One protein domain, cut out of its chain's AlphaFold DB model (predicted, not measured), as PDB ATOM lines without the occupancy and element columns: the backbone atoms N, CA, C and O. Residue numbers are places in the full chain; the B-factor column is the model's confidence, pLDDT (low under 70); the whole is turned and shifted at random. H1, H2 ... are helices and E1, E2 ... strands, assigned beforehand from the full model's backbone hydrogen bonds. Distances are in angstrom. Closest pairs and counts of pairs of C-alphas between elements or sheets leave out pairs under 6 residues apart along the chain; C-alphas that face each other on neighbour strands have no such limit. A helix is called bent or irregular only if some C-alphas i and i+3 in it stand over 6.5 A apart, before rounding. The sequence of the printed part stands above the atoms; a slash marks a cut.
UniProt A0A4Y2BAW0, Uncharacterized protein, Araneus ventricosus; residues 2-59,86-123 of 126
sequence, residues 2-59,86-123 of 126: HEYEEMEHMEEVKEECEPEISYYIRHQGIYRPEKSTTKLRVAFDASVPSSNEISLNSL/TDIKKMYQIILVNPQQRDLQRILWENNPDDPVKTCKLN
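AT A GLANCE: This is residues 2 to 59 and 86 to 123 of the 126 residues of an uncharacterized protein of Araneus ventricosus (UniProt A0A4Y2BAW0). Two small antiparallel sheets stand side by side, a three-stranded sheet of E1, E5 and E4 and a separate two-stranded hairpin, E2 and E3, which comes near E4 at Arg 26; one long loop, residues 13 to 25, leads from E1 to E2. Four short helices lie about them: H1 and H4 only graze the three-stranded sheet, H2 and H3 lie farthest from the middle, and residues 86 to 92 stick out. The printed part has 96 residues, with elements in the order H1, E1, E2, E3, H2, H3, H4, E4, E5. The class is mixed, helices and strands, with 42 residues in named elements, under half of the whole. The model is only just compact, close to loose, with a radius of gyration of the C-alphas of 14.8 A and spans of 44 by 37 by 29 A.

HOW THE PARTS SIT: H1, residues 2 to 6, only grazes the sheet of E1, residues 10 to 12, E5, residues 118 to 122, and E4, residues 106 to 109. The closest C-alphas of H1 and E1 are those of Tyr 4 and Met 10, 5.3 A apart. E1 and E5 are antiparallel at 148 degrees, with N 11 and O 121 at 3.0 A, within hydrogen-bond range. E2, residues 26 to 30, and E3, residues 41 to 45, form a hairpin at 150 degrees, with N 28 and O 43 at 2.9 A. The closest C-alphas of E2 and E4 are those of Arg 26 and Ile 107, 7.0 A apart. H2, residues 56 to 59, is close to but not clearly touching H4, residues 99 to 105; their closest C-alphas, Leu 56 and Leu 104, are 7.5 A apart. H3, residues 91 to 94, is apart from H4. H4 only grazes the three-stranded sheet; its closest C-alpha pair with E5 is Gln 105 and Leu 122, 5.5 A. E4 and E5 form a hairpin at 137 degrees, with N 107 and O 120 at 2.8 A. In H1 every O i to N i+4 pair is within hydrogen-bond range; H2 and H3 are too short for such a pair; H4 has 0 of 3, but 3 of 4 O i to N i+3 pairs.

IN THESE COORDINATES: H1 begins at C-alpha 2, (147.623, 191.081, 173.315). E2 and E5 are each 12.9 A from first to last C-alpha, E3 12.8 A and E4 9.8 A. H4 begins at C-alpha 99, (150.884, 181.190, 191.287), and is 10.5 A from first to last C-alpha; it is irregular, with C-alphas 100 and 103 7.2 A apart. E5 ends at C-alpha 122, (153.620, 186.421, 183.261).

THE WHOLE: The two C-alphas farthest apart, Glu 20 and Ser 36, are 44.8 A apart. Residues 60 to 85 are not printed, and C-alphas 59 and 86 are 33.9 A apart across the cut. The link from E1 to E2, residues 13 to 25, is long. Mean pLDDT of the printed part is 89.6, and residues 36 to 38 are under 70.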
ATOM      1  N   HIS A   2     148.986 191.608 173.486       86.44
ATOM      2  CA  HIS A   2     147.623 191.081 173.315       86.44
ATOM      3  C   HIS A   2     147.551 189.560 173.124       86.44
ATOM      4  O   HIS A   2     146.775 188.908 173.800       86.44
ATOM      5  N   GLU A   3     148.437 188.961 172.316       88.06
ATOM      6  CA  GLU A   3     148.478 187.490 172.179       88.06
ATOM      7  C   GLU A   3     148.789 186.772 173.512       88.06
ATOM      8  O   GLU A   3     148.332 185.658 173.721       88.06
ATOM      9  N   TYR A   4     149.559 187.381 174.423       89.62
ATOM     10  CA  TYR A   4     149.789 186.801 175.754       89.62
ATOM     11  C   TYR A   4     148.544 186.917 176.641       89.62
ATOM     12  O   TYR A   4     148.272 185.994 177.400       89.62
ATOM     13  N   GLU A   5     147.789 188.012 176.539       89.94
ATOM     14  CA  GLU A   5     146.533 188.212 177.278       89.94
ATOM     15  C   GLU A   5     145.441 187.256 176.776       89.94
ATOM     16  O   GLU A   5     144.810 186.569 177.572       89.94
ATOM     17  N   GLU A   6     145.266 187.144 175.454       91.25
ATOM     18  CA  GLU A   6     144.290 186.248 174.813       91.25
ATOM     19  C   GLU A   6     144.536 184.771 175.139       91.25
ATOM     20  O   GLU A   6     143.595 183.987 175.224       91.25
ATOM     21  N   MET A   7     145.804 184.386 175.308       91.44
ATOM     22  CA  MET A   7     146.197 183.027 175.679       91.44
ATOM     23  C   MET A   7     146.226 182.800 177.199       91.44
ATOM     24  O   MET A   7     146.643 181.730 177.632       91.44
ATOM     25  N   GLU A   8     145.848 183.791 178.014       92.56
ATOM     26  CA  GLU A   8     145.975 183.762 179.483       92.56
ATOM     27  C   GLU A   8     147.421 183.523 179.977       92.56
ATOM     28  O   GLU A   8     147.670 183.155 181.127       92.56
ATOM     29  N   HIS A   9     148.417 183.777 179.124       94.25
ATOM     30  CA  HIS A   9     149.844 183.687 179.448       94.25
ATOM     31  C   HIS A   9     150.347 184.909 180.226       94.25
ATOM     32  O   HIS A   9     151.473 184.911 180.726       94.25
ATOM     33  N   MET A  10     149.534 185.954 180.320       94.44
ATOM     34  CA  MET A  10     149.807 187.162 181.081       94.44
ATOM     35  C   MET A  10     148.501 187.725 181.630       94.44
ATOM     36  O   MET A  10     147.470 187.653 180.965       94.44
ATOM     37  N   GLU A  11     148.558 188.326 182.812       94.31
ATOM     38  CA  GLU A  11     147.430 189.040 183.411       94.31
ATOM     39  C   GLU A  11     147.870 190.397 183.983       94.31
ATOM     40  O   GLU A  11     148.990 190.551 184.478       94.31
ATOM     41  N   GLU A  12     146.988 191.394 183.892       94.25
ATOM     42  CA  GLU A  12     147.196 192.728 184.466       94.25
ATOM     43  C   GLU A  12     147.085 192.663 185.996       94.25
ATOM     44  O   GLU A  12     146.138 192.092 186.547       94.25
ATOM     45  N   VAL A  13     148.053 193.260 186.690       93.94
ATOM     46  CA  VAL A  13     148.055 193.371 188.149       93.94
ATOM     47  C   VAL A  13     147.128 194.518 188.543       93.94
ATOM     48  O   VAL A  13     147.346 195.662 188.159       93.94
ATOM     49  N   LYS A  14     146.084 194.205 189.316       89.06
ATOM     50  CA  LYS A  14     145.072 195.171 189.792       89.06
ATOM     51  C   LYS A  14     145.223 195.527 191.273       89.06
ATOM     52  O   LYS A  14     144.362 196.194 191.836       89.06
ATOM     53  N   GLU A  15     146.260 195.010 191.916       85.44
ATOM     54  CA  GLU A  15     146.524 195.224 193.336       85.44
ATOM     55  C   GLU A  15     146.968 196.673 193.576       85.44
ATOM     56  O   GLU A  15     147.855 197.173 192.889       85.44
ATOM     57  N   GLU A  16     146.363 197.340 194.563       76.88
ATOM     58  CA  GLU A  16     146.731 198.715 194.938       76.88
ATOM     59  C   GLU A  16     148.081 198.783 195.669       76.88
ATOM     60  O   GLU A  16     148.755 199.812 195.642       76.88
ATOM     61  N   CYS A  17     148.487 197.685 196.315       82.69
ATOM     62  CA  CYS A  17     149.756 197.568 197.025       82.69
ATOM     63  C   CYS A  17     150.621 196.472 196.402       82.69
ATOM     64  O   CYS A  17     150.137 195.376 196.121       82.69
ATOM     65  N   GLU A  18     151.914 196.751 196.240       84.56
ATOM     66  CA  GLU A  18     152.875 195.737 195.814       84.56
ATOM     67  C   GLU A  18     153.087 194.679 196.909       84.56
ATOM     68  O   GLU A  18     153.117 195.017 198.098       84.56
ATOM     69  N   PRO A  19     153.244 193.398 196.532       88.50
ATOM     70  CA  PRO A  19     153.564 192.351 197.483       88.50
ATOM     71  C   PRO A  19     154.987 192.535 198.016       88.50
ATOM     72  O   PRO A  19     155.846 193.131 197.365       88.50
ATOM     73  N   GLU A  20     155.251 191.949 199.184       87.44
ATOM     74  CA  GLU A  20     156.561 192.002 199.847       87.44
ATOM     75  C   GLU A  20     157.695 191.460 198.964       87.44
ATOM     76  O   GLU A  20     158.818 191.961 199.004       87.44
ATOM     77  N   ILE A  21     157.397 190.450 198.140       89.75
ATOM     78  CA  ILE A  21     158.345 189.840 197.211       89.75
ATOM     79  C   ILE A  21     157.808 190.007 195.791       89.75
ATOM     80  O   ILE A  21     156.839 189.355 195.401       89.75
ATOM     81  N   SER A  22     158.470 190.851 195.006       92.56
ATOM     82  CA  SER A  22     158.210 191.014 193.577       92.56
ATOM     83  C   SER A  22     159.497 191.270 192.801       92.56
ATOM     84  O   SER A  22     160.504 191.726 193.347       92.56
ATOM     85  N   TYR A  23     159.477 190.940 191.511       94.00
ATOM     86  CA  TYR A  23     160.590 191.198 190.610       94.00
ATOM     87  C   TYR A  23     160.085 191.636 189.240       94.00
ATOM     88  O   TYR A  23     159.261 190.961 188.618       94.00
ATOM     89  N   TYR A  24     160.624 192.757 188.762       94.06
ATOM     90  CA  TYR A  24     160.331 193.303 187.445       94.06
ATOM     91  C   TYR A  24     161.386 192.847 186.440       94.06
ATOM     92  O   TYR A  24     162.539 193.280 186.474       94.06
ATOM     93  N   ILE A  25     160.988 191.970 185.524       94.94
ATOM     94  CA  ILE A  25     161.850 191.484 184.457       94.94
ATOM     95  C   ILE A  25     161.990 192.574 183.396       94.94
ATOM     96  O   ILE A  25     161.020 193.045 182.790       94.94
ATOM     97  N   ARG A  26     163.239 192.956 183.129       93.31
ATOM     98  CA  ARG A  26     163.551 193.839 182.012       93.31
ATOM     99  C   ARG A  26     163.208 193.123 180.713       93.31
ATOM    100  O   ARG A  26     163.546 191.960 180.530       93.31
ATOM    101  N   HIS A  27     162.581 193.822 179.783       92.38
ATOM    102  CA  HIS A  27     162.255 193.263 178.481       92.38
ATOM    103  C   HIS A  27     162.571 194.265 177.376       92.38
ATOM    104  O   HIS A  27     162.620 195.473 177.604       92.38
ATOM    105  N   GLN A  28     162.856 193.753 176.181       91.12
ATOM    106  CA  GLN A  28     163.187 194.570 175.018       91.12
ATOM    107  C   GLN A  28     162.611 193.978 173.733       91.12
ATOM    108  O   GLN A  28     162.587 192.760 173.535       91.12
ATOM    109  N   GLY A  29     162.164 194.859 172.840       89.69
ATOM    110  CA  GLY A  29     161.737 194.489 171.497       89.69
ATOM    111  C   GLY A  29     162.940 194.204 170.601       89.69
ATOM    112  O   GLY A  29     163.726 195.096 170.295       89.69
ATOM    113  N   ILE A  30     163.072 192.966 170.136       87.50
ATOM    114  CA  ILE A  30     164.066 192.569 169.141       87.50
ATOM    115  C   ILE A  30     163.418 192.633 167.762       87.50
ATOM    116  O   ILE A  30     162.630 191.761 167.378       87.50
ATOM    117  N   TYR A  31     163.794 193.658 167.000       84.44
ATOM    118  CA  TYR A  31     163.403 193.834 165.607       84.44
ATOM    119  C   TYR A  31     164.582 193.529 164.676       84.44
ATOM    120  O   TYR A  31     165.695 194.002 164.895       84.44
ATOM    121  N   ARG A  32     164.358 192.701 163.648       80.81
ATOM    122  CA  ARG A  32     165.387 192.313 162.667       80.81
ATOM    123  C   ARG A  32     164.858 192.522 161.244       80.81
ATOM    124  O   ARG A  32     164.352 191.563 160.659       80.81
ATOM    125  N   PRO A  33     164.971 193.744 160.691       76.75
ATOM    126  CA  PRO A  33     164.375 194.097 159.399       76.75
ATOM    127  C   PRO A  33     164.991 193.338 158.217       76.75
ATOM    128  O   PRO A  33     164.327 193.118 157.212       76.75
ATOM    129  N   GLU A  34     166.237 192.878 158.348       78.06
ATOM    130  CA  GLU A  34     166.965 192.161 157.289       78.06
ATOM    131  C   GLU A  34     166.426 190.751 157.004       78.06
ATOM    132  O   GLU A  34     166.793 190.118 156.016       78.06
ATOM    133  N   LYS A  35     165.544 190.230 157.861       74.81
ATOM    134  CA  LYS A  35     164.891 188.939 157.657       74.81
ATOM    135  C   LYS A  35     163.433 189.169 157.279       74.81
ATOM    136  O   LYS A  35     162.624 189.501 158.142       74.81
ATOM    137  N   SER A  36     163.099 188.875 156.024       61.28
ATOM    138  CA  SER A  36     161.777 189.074 155.402       61.28
ATOM    139  C   SER A  36     160.575 188.485 156.161       61.28
ATOM    140  O   SER A  36     159.440 188.859 155.886       61.28
ATOM    141  N   THR A  37     160.796 187.584 157.122       64.75
ATOM    142  CA  THR A  37     159.748 186.868 157.867       64.75
ATOM    143  C   THR A  37     159.762 187.101 159.382       64.75
ATOM    144  O   THR A  37     158.939 186.517 160.095       64.75
ATOM    145  N   THR A  38     160.676 187.913 159.931       63.56
ATOM    146  CA  THR A  38     160.831 187.975 161.398       63.56
ATOM    147  C   THR A  38     159.922 189.034 162.010       63.56
ATOM    148  O   THR A  38     160.275 190.207 162.078       63.56
ATOM    149  N   LYS A  39     158.759 188.595 162.505       73.69
ATOM    150  CA  LYS A  39     157.909 189.387 163.410       73.69
ATOM    151  C   LYS A  39     158.737 189.918 164.593       73.69
ATOM    152  O   LYS A  39     159.629 189.209 165.062       73.69
ATOM    153  N   LEU A  40     158.414 191.122 165.080       84.19
ATOM    154  CA  LEU A  40     158.942 191.670 166.337       84.19
ATOM    155  C   LEU A  40     158.804 190.625 167.454       84.19
ATOM    156  O   LEU A  40     157.741 190.020 167.605       84.19
ATOM    157  N   ARG A  41     159.875 190.401 168.221       85.38
ATOM    158  CA  ARG A  41     159.870 189.489 169.375       85.38
ATOM    159  C   ARG A  41     160.204 190.263 170.635       85.38
ATOM    160  O   ARG A  41     161.064 191.133 170.595       85.38
ATOM    161  N   VAL A  42     159.561 189.917 171.742       89.31
ATOM    162  CA  VAL A  42     159.928 190.428 173.065       89.31
ATOM    163  C   VAL A  42     160.934 189.457 173.671       89.31
ATOM    164  O   VAL A  42     160.691 188.251 173.669       89.31
ATOM    165  N   ALA A  43     162.072 189.968 174.128       91.00
ATOM    166  CA  ALA A  43     163.041 189.208 174.904       91.00
ATOM    167  C   ALA A  43     162.988 189.665 176.357       91.00
ATOM    168  O   ALA A  43     163.113 190.861 176.617       91.00
ATOM    169  N   PHE A  44     162.814 188.711 177.268       93.19
ATOM    170  CA  PHE A  44     162.828 188.913 178.710       93.19
ATOM    171  C   PHE A  44     164.234 188.619 179.241       93.19
ATOM    172  O   PHE A  44     164.814 187.581 178.932       93.19
ATOM    173  N   ASP A  45     164.794 189.551 180.001       93.62
ATOM    174  CA  ASP A  45     166.144 189.477 180.541       93.62
ATOM    175  C   ASP A  45     166.100 189.449 182.073       93.62
ATOM    176  O   ASP A  45     166.080 190.476 182.752       93.62
ATOM    177  N   ALA A  46     166.082 188.228 182.607       92.81
ATOM    178  CA  ALA A  46     166.130 187.937 184.037       92.81
ATOM    179  C   ALA A  46     167.562 187.944 184.618       92.81
ATOM    180  O   ALA A  46     167.752 187.661 185.804       92.81
ATOM    181  N   SER A  47     168.578 188.244 183.798       92.25
ATOM    182  CA  SER A  47     169.981 188.319 184.227       92.25
ATOM    183  C   SER A  47     170.400 189.717 184.678       92.25
ATOM    184  O   SER A  47     171.370 189.851 185.425       92.25
ATOM    185  N   VAL A  48     169.658 190.747 184.264       91.00
ATOM    186  CA  VAL A  48     169.911 192.141 184.643       91.00
ATOM    187  C   VAL A  48     169.548 192.347 186.113       91.00
ATOM    188  O   VAL A  48     168.407 192.059 186.469       91.00
ATOM    189  N   PRO A  49     170.466 192.851 186.957       89.56
ATOM    190  CA  PRO A  49     170.175 193.155 188.353       89.56
ATOM    191  C   PRO A  49     169.081 194.216 188.510       89.56
ATOM    192  O   PRO A  49     169.015 195.168 187.729       89.56
ATOM    193  N   SER A  50     168.257 194.067 189.546       87.06
ATOM    194  CA  SER A  50     167.287 195.089 189.955       87.06
ATOM    195  C   SER A  50     167.958 196.195 190.793       87.06
ATOM    196  O   SER A  50     169.180 196.236 190.943       87.06
ATOM    197  N   SER A  51     167.163 197.100 191.367       87.19
ATOM    198  CA  SER A  51     167.611 198.196 192.244       87.19
ATOM    199  C   SER A  51     168.382 197.732 193.486       87.19
ATOM    200  O   SER A  51     169.126 198.512 194.073       87.19
ATOM    201  N   ASN A  52     168.222 196.466 193.872       88.75
ATOM    202  CA  ASN A  52     168.927 195.815 194.974       88.75
ATOM    203  C   ASN A  52     170.178 195.033 194.529       88.75
ATOM    204  O   ASN A  52     170.692 194.240 195.310       88.75
ATOM    205  N   GLU A  53     170.639 195.213 193.285       90.62
ATOM    206  CA  GLU A  53     171.807 194.539 192.691       90.62
ATOM    207  C   GLU A  53     171.689 193.007 192.580       90.62
ATOM    208  O   GLU A  53     172.657 192.316 192.257       90.62
ATOM    209  N   ILE A  54     170.487 192.460 192.767       90.69
ATOM    210  CA  ILE A  54     170.205 191.031 192.640       90.69
ATOM    211  C   ILE A  54     169.438 190.793 191.337       90.69
ATOM    212  O   ILE A  54     168.493 191.519 191.024       90.69
ATOM    213  N   SER A  55     169.841 189.778 190.570       93.75
ATOM    214  CA  SER A  55     169.106 189.328 189.387       93.75
ATOM    215  C   SER A  55     168.237 188.118 189.715       93.75
ATOM    216  O   SER A  55     168.563 187.310 190.585       93.75
ATOM    217  N   LEU A  56     167.125 187.953 189.005       92.94
ATOM    218  CA  LEU A  56     166.239 186.811 189.232       92.94
ATOM    219  C   LEU A  56     166.964 185.476 188.992       92.94
ATOM    220  O   LEU A  56     166.808 184.539 189.773       92.94
ATOM    221  N   ASN A  57     167.815 185.411 187.965       92.75
ATOM    222  CA  ASN A  57     168.597 184.212 187.665       92.75
ATOM    223  C   ASN A  57     169.578 183.829 188.787       92.75
ATOM    224  O   ASN A  57     169.879 182.647 188.928       92.75
ATOM    225  N   SER A  58     170.090 184.783 189.577       92.00
ATOM    226  CA  SER A  58     171.001 184.463 190.687       92.00
ATOM    227  C   SER A  58     170.276 183.919 191.923       92.00
ATOM    228  O   SER A  58     170.893 183.231 192.732       92.00
ATOM    229  N   LEU A  59     168.970 184.184 192.050       90.81
ATOM    230  CA  LEU A  59     168.119 183.659 193.123       90.81
ATOM    231  C   LEU A  59     167.603 182.243 192.838       90.81
ATOM    232  O   LEU A  59     167.237 181.514 193.760       90.81
ATOM    233  N   THR A  86     159.414 167.649 164.115       93.94
ATOM    234  CA  THR A  86     158.479 168.768 164.192       93.94
ATOM    235  C   THR A  86     159.025 169.819 165.147       93.94
ATOM    236  O   THR A  86     159.786 169.490 166.056       93.94
ATOM    237  N   ASP A  87     158.645 171.070 164.921       91.31
ATOM    238  CA  ASP A  87     158.954 172.187 165.806       91.31
ATOM    239  C   ASP A  87     157.714 172.523 166.640       91.31
ATOM    240  O   ASP A  87     156.627 172.746 166.093       91.31
ATOM    241  N   ILE A  88     157.861 172.545 167.966       90.31
ATOM    242  CA  ILE A  88     156.770 172.916 168.872       90.31
ATOM    243  C   ILE A  88     156.839 174.421 169.103       90.31
ATOM    244  O   ILE A  88     157.574 174.928 169.955       90.31
ATOM    245  N   LYS A  89     156.022 175.150 168.343       87.31
ATOM    246  CA  LYS A  89     155.880 176.596 168.492       87.31
ATOM    247  C   LYS A  89     155.468 176.937 169.931       87.31
ATOM    248  O   LYS A  89     154.475 176.412 170.424       87.31
ATOM    249  N   LYS A  90     156.194 177.863 170.571       86.25
ATOM    250  CA  LYS A  90     155.910 178.365 171.934       86.25
ATOM    251  C   LYS A  90     155.881 177.276 173.023       86.25
ATOM    252  O   LYS A  90     155.175 177.428 174.010       86.25
ATOM    253  N   MET A  91     156.685 176.221 172.874       92.12
ATOM    254  CA  MET A  91     156.818 175.115 173.836       92.12
ATOM    255  C   MET A  91     156.797 175.543 175.314       92.12
ATOM    256  O   MET A  91     156.026 174.990 176.092       92.12
ATOM    257  N   TYR A  92     157.621 176.521 175.705       90.06
ATOM    258  CA  TYR A  92     157.731 176.934 177.109       90.06
ATOM    259  C   TYR A  92     156.459 177.600 177.645       90.06
ATOM    260  O   TYR A  92     156.115 177.410 178.807       90.06
ATOM    261  N   GLN A  93     155.698 178.275 176.780       90.19
ATOM    262  CA  GLN A  93     154.476 178.977 177.174       90.19
ATOM    263  C   GLN A  93     153.319 178.022 177.504       90.19
ATOM    264  O   GLN A  93     152.287 178.451 177.990       90.19
ATOM    265  N   ILE A  94     153.481 176.719 177.268       91.44
ATOM    266  CA  ILE A  94     152.500 175.701 177.672       91.44
ATOM    267  C   ILE A  94     152.644 175.374 179.173       91.44
ATOM    268  O   ILE A  94     151.751 174.785 179.780       91.44
ATOM    269  N   ILE A  95     153.764 175.754 179.798       93.94
ATOM    270  CA  ILE A  95     154.059 175.457 181.199       93.94
ATOM    271  C   ILE A  95     153.643 176.646 182.062       93.94
ATOM    272  O   ILE A  95     154.248 177.717 181.982       93.94
ATOM    273  N   LEU A  96     152.646 176.438 182.922       96.31
ATOM    274  CA  LEU A  96     152.220 177.428 183.908       96.31
ATOM    275  C   LEU A  96     153.228 177.542 185.055       96.31
ATOM    276  O   LEU A  96     153.682 176.549 185.623       96.31
ATOM    277  N   VAL A  97     153.518 178.780 185.428       96.12
ATOM    278  CA  VAL A  97     154.297 179.138 186.607       96.12
ATOM    279  C   VAL A  97     153.401 179.008 187.832       96.12
ATOM    280  O   VAL A  97     152.224 179.396 187.819       96.12
ATOM    281  N   ASN A  98     153.983 178.470 188.902       95.38
ATOM    282  CA  ASN A  98     153.347 178.364 190.205       95.38
ATOM    283  C   ASN A  98     152.792 179.745 190.635       95.38
ATOM    284  O   ASN A  98     153.574 180.698 190.642       95.38
ATOM    285  N   PRO A  99     151.491 179.893 190.971       94.25
ATOM    286  CA  PRO A  99     150.884 181.190 191.287       94.25
ATOM    287  C   PRO A  99     151.672 182.038 192.291       94.25
ATOM    288  O   PRO A  99     151.848 183.230 192.070       94.25
ATOM    289  N   GLN A 100     152.234 181.410 193.324       93.38
ATOM    290  CA  GLN A 100     153.036 182.050 194.371       93.38
ATOM    291  C   GLN A 100     154.363 182.641 193.860       93.38
ATOM    292  O   GLN A 100     155.015 183.392 194.576       93.38
ATOM    293  N   GLN A 101     154.796 182.280 192.650       93.44
ATOM    294  CA  GLN A 101     156.049 182.733 192.040       93.44
ATOM    295  C   GLN A 101     155.829 183.698 190.869       93.44
ATOM    296  O   GLN A 101     156.802 184.204 190.314       93.44
ATOM    297  N   ARG A 102     154.581 183.965 190.466       94.44
ATOM    298  CA  ARG A 102     154.285 184.823 189.304       94.44
ATOM    299  C   ARG A 102     154.672 186.280 189.532       94.44
ATOM    300  O   ARG A 102     155.040 186.961 188.582       94.44
ATOM    301  N   ASP A 103     154.684 186.730 190.784       94.62
ATOM    302  CA  ASP A 103     155.147 188.075 191.142       94.62
ATOM    303  C   ASP A 103     156.652 188.279 190.950       94.62
ATOM    304  O   ASP A 103     157.116 189.416 190.893       94.62
ATOM    305  N   LEU A 104     157.413 187.197 190.759       94.25
ATOM    306  CA  LEU A 104     158.807 187.262 190.323       94.25
ATOM    307  C   LEU A 104     158.948 187.464 188.803       94.25
ATOM    308  O   LEU A 104     160.060 187.607 188.302       94.25
ATOM    309  N   GLN A 105     157.842 187.438 188.058       95.38
ATOM    310  CA  GLN A 105     157.802 187.612 186.605       95.38
ATOM    311  C   GLN A 105     156.902 188.786 186.211       95.38
ATOM    312  O   GLN A 105     156.120 188.697 185.259       95.38
ATOM    313  N   ARG A 106     156.992 189.894 186.961       94.94
ATOM    314  CA  ARG A 106     156.294 191.135 186.618       94.94
ATOM    315  C   ARG A 106     157.019 191.863 185.497       94.94
ATOM    316  O   ARG A 106     158.239 191.796 185.376       94.94
ATOM    317  N   ILE A 107     156.271 192.589 184.686       95.31
ATOM    318  CA  ILE A 107     156.780 193.473 183.644       95.31
ATOM    319  C   ILE A 107     155.957 194.756 183.619       95.31
ATOM    320  O   ILE A 107     154.796 194.775 184.030       95.31
ATOM    321  N   LEU A 108     156.561 195.814 183.096       94.06
ATOM    322  CA  LEU A 108     155.867 197.052 182.767       94.06
ATOM    323  C   LEU A 108     155.475 197.017 181.293       94.06
ATOM    324  O   LEU A 108     156.290 196.626 180.465       94.06
ATOM    325  N   TRP A 109     154.255 197.402 180.949       93.06
ATOM    326  CA  TRP A 109     153.802 197.403 179.565       93.06
ATOM    327  C   TRP A 109     152.913 198.605 179.264       93.06
ATOM    328  O   TRP A 109     151.992 198.915 180.013       93.06
ATOM    329  N   GLU A 110     153.163 199.246 178.130       90.94
ATOM    330  CA  GLU A 110     152.342 200.317 177.569       90.94
ATOM    331  C   GLU A 110     151.925 199.913 176.149       90.94
ATOM    332  O   GLU A 110     152.719 199.347 175.392       90.94
ATOM    333  N   ASN A 111     150.659 200.136 175.789       86.81
ATOM    334  CA  ASN A 111     150.179 199.815 174.440       86.81
ATOM    335  C   ASN A 111     150.498 200.939 173.455       86.81
ATOM    336  O   ASN A 111     150.844 200.664 172.306       86.81
ATOM    337  N   ASN A 112     150.418 202.185 173.922       88.75
ATOM    338  CA  ASN A 112     150.797 203.382 173.190       88.75
ATOM    339  C   ASN A 112     151.626 204.307 174.094       88.75
ATOM    340  O   ASN A 112     151.477 204.239 175.312       88.75
ATOM    341  N   PRO A 113     152.441 205.209 173.521       87.06
ATOM    342  CA  PRO A 113     153.257 206.153 174.294       87.06
ATOM    343  C   PRO A 113     152.454 207.097 175.201       87.06
ATOM    344  O   PRO A 113     152.995 207.633 176.162       87.06
ATOM    345  N   ASP A 114     151.180 207.326 174.870       91.69
ATOM    346  CA  ASP A 114     150.272 208.195 175.627       91.69
ATOM    347  C   ASP A 114     149.429 207.421 176.659       91.69
ATOM    348  O   ASP A 114     148.716 208.030 177.460       91.69
ATOM    349  N   ASP A 115     149.482 206.085 176.635       89.88
ATOM    350  CA  ASP A 115     148.739 205.251 177.574       89.88
ATOM    351  C   ASP A 115     149.471 205.171 178.922       89.88
ATOM    352  O   ASP A 115     150.703 205.188 178.973       89.88
ATOM    353  N   PRO A 116     148.741 205.028 180.041       91.25
ATOM    354  CA  PRO A 116     149.377 204.753 181.319       91.25
ATOM    355  C   PRO A 116     150.120 203.412 181.270       91.25
ATOM    356  O   PRO A 116     149.593 202.409 180.778       91.25
ATOM    357  N   VAL A 117     151.324 203.390 181.841       92.19
ATOM    358  CA  VAL A 117     152.101 202.160 182.014       92.19
ATOM    359  C   VAL A 117     151.341 201.216 182.941       92.19
ATOM    360  O   VAL A 117     150.974 201.580 184.060       92.19
ATOM    361  N   LYS A 118     151.131 199.987 182.476       92.75
ATOM    362  CA  LYS A 118     150.498 198.910 183.231       92.75
ATOM    363  C   LYS A 118     151.541 197.970 183.807       92.75
ATOM    364  O   LYS A 118     152.580 197.727 183.192       92.75
ATOM    365  N   THR A 119     151.216 197.371 184.945       95.00
ATOM    366  CA  THR A 119     151.975 196.249 185.495       95.00
ATOM    367  C   THR A 119     151.278 194.952 185.126       95.00
ATOM    368  O   THR A 119     150.096 194.772 185.413       95.00
ATOM    369  N   CYS A 120     152.012 194.025 184.520       94.88
ATOM    370  CA  CYS A 120     151.502 192.703 184.176       94.88
ATOM    371  C   CYS A 120     152.377 191.615 184.795       94.88
ATOM    372  O   CYS A 120     153.587 191.793 184.920       94.88
ATOM    373  N   LYS A 121     151.785 190.471 185.141       95.12
ATOM    374  CA  LYS A 121     152.512 189.262 185.556       95.12
ATOM    375  C   LYS A 121     152.419 188.190 184.477       95.12
ATOM    376  O   LYS A 121     151.358 187.976 183.888       95.12
ATOM    377  N   LEU A 122     153.542 187.531 184.207       96.25
ATOM    378  CA  LEU A 122     153.620 186.421 183.261       96.25
ATOM    379  C   LEU A 122     153.210 185.123 183.971       96.25
ATOM    380  O   LEU A 122     153.732 184.770 185.028       96.25
ATOM    381  N   ASN A 123     152.252 184.410 183.384       96.50
ATOM    382  CA  ASN A 123     151.678 183.189 183.951       96.50
ATOM    383  C   ASN A 123     152.428 181.926 183.526       96.50
ATOM    384  O   ASN A 123     152.208 180.865 184.111       96.50
TER     385      ASN A 123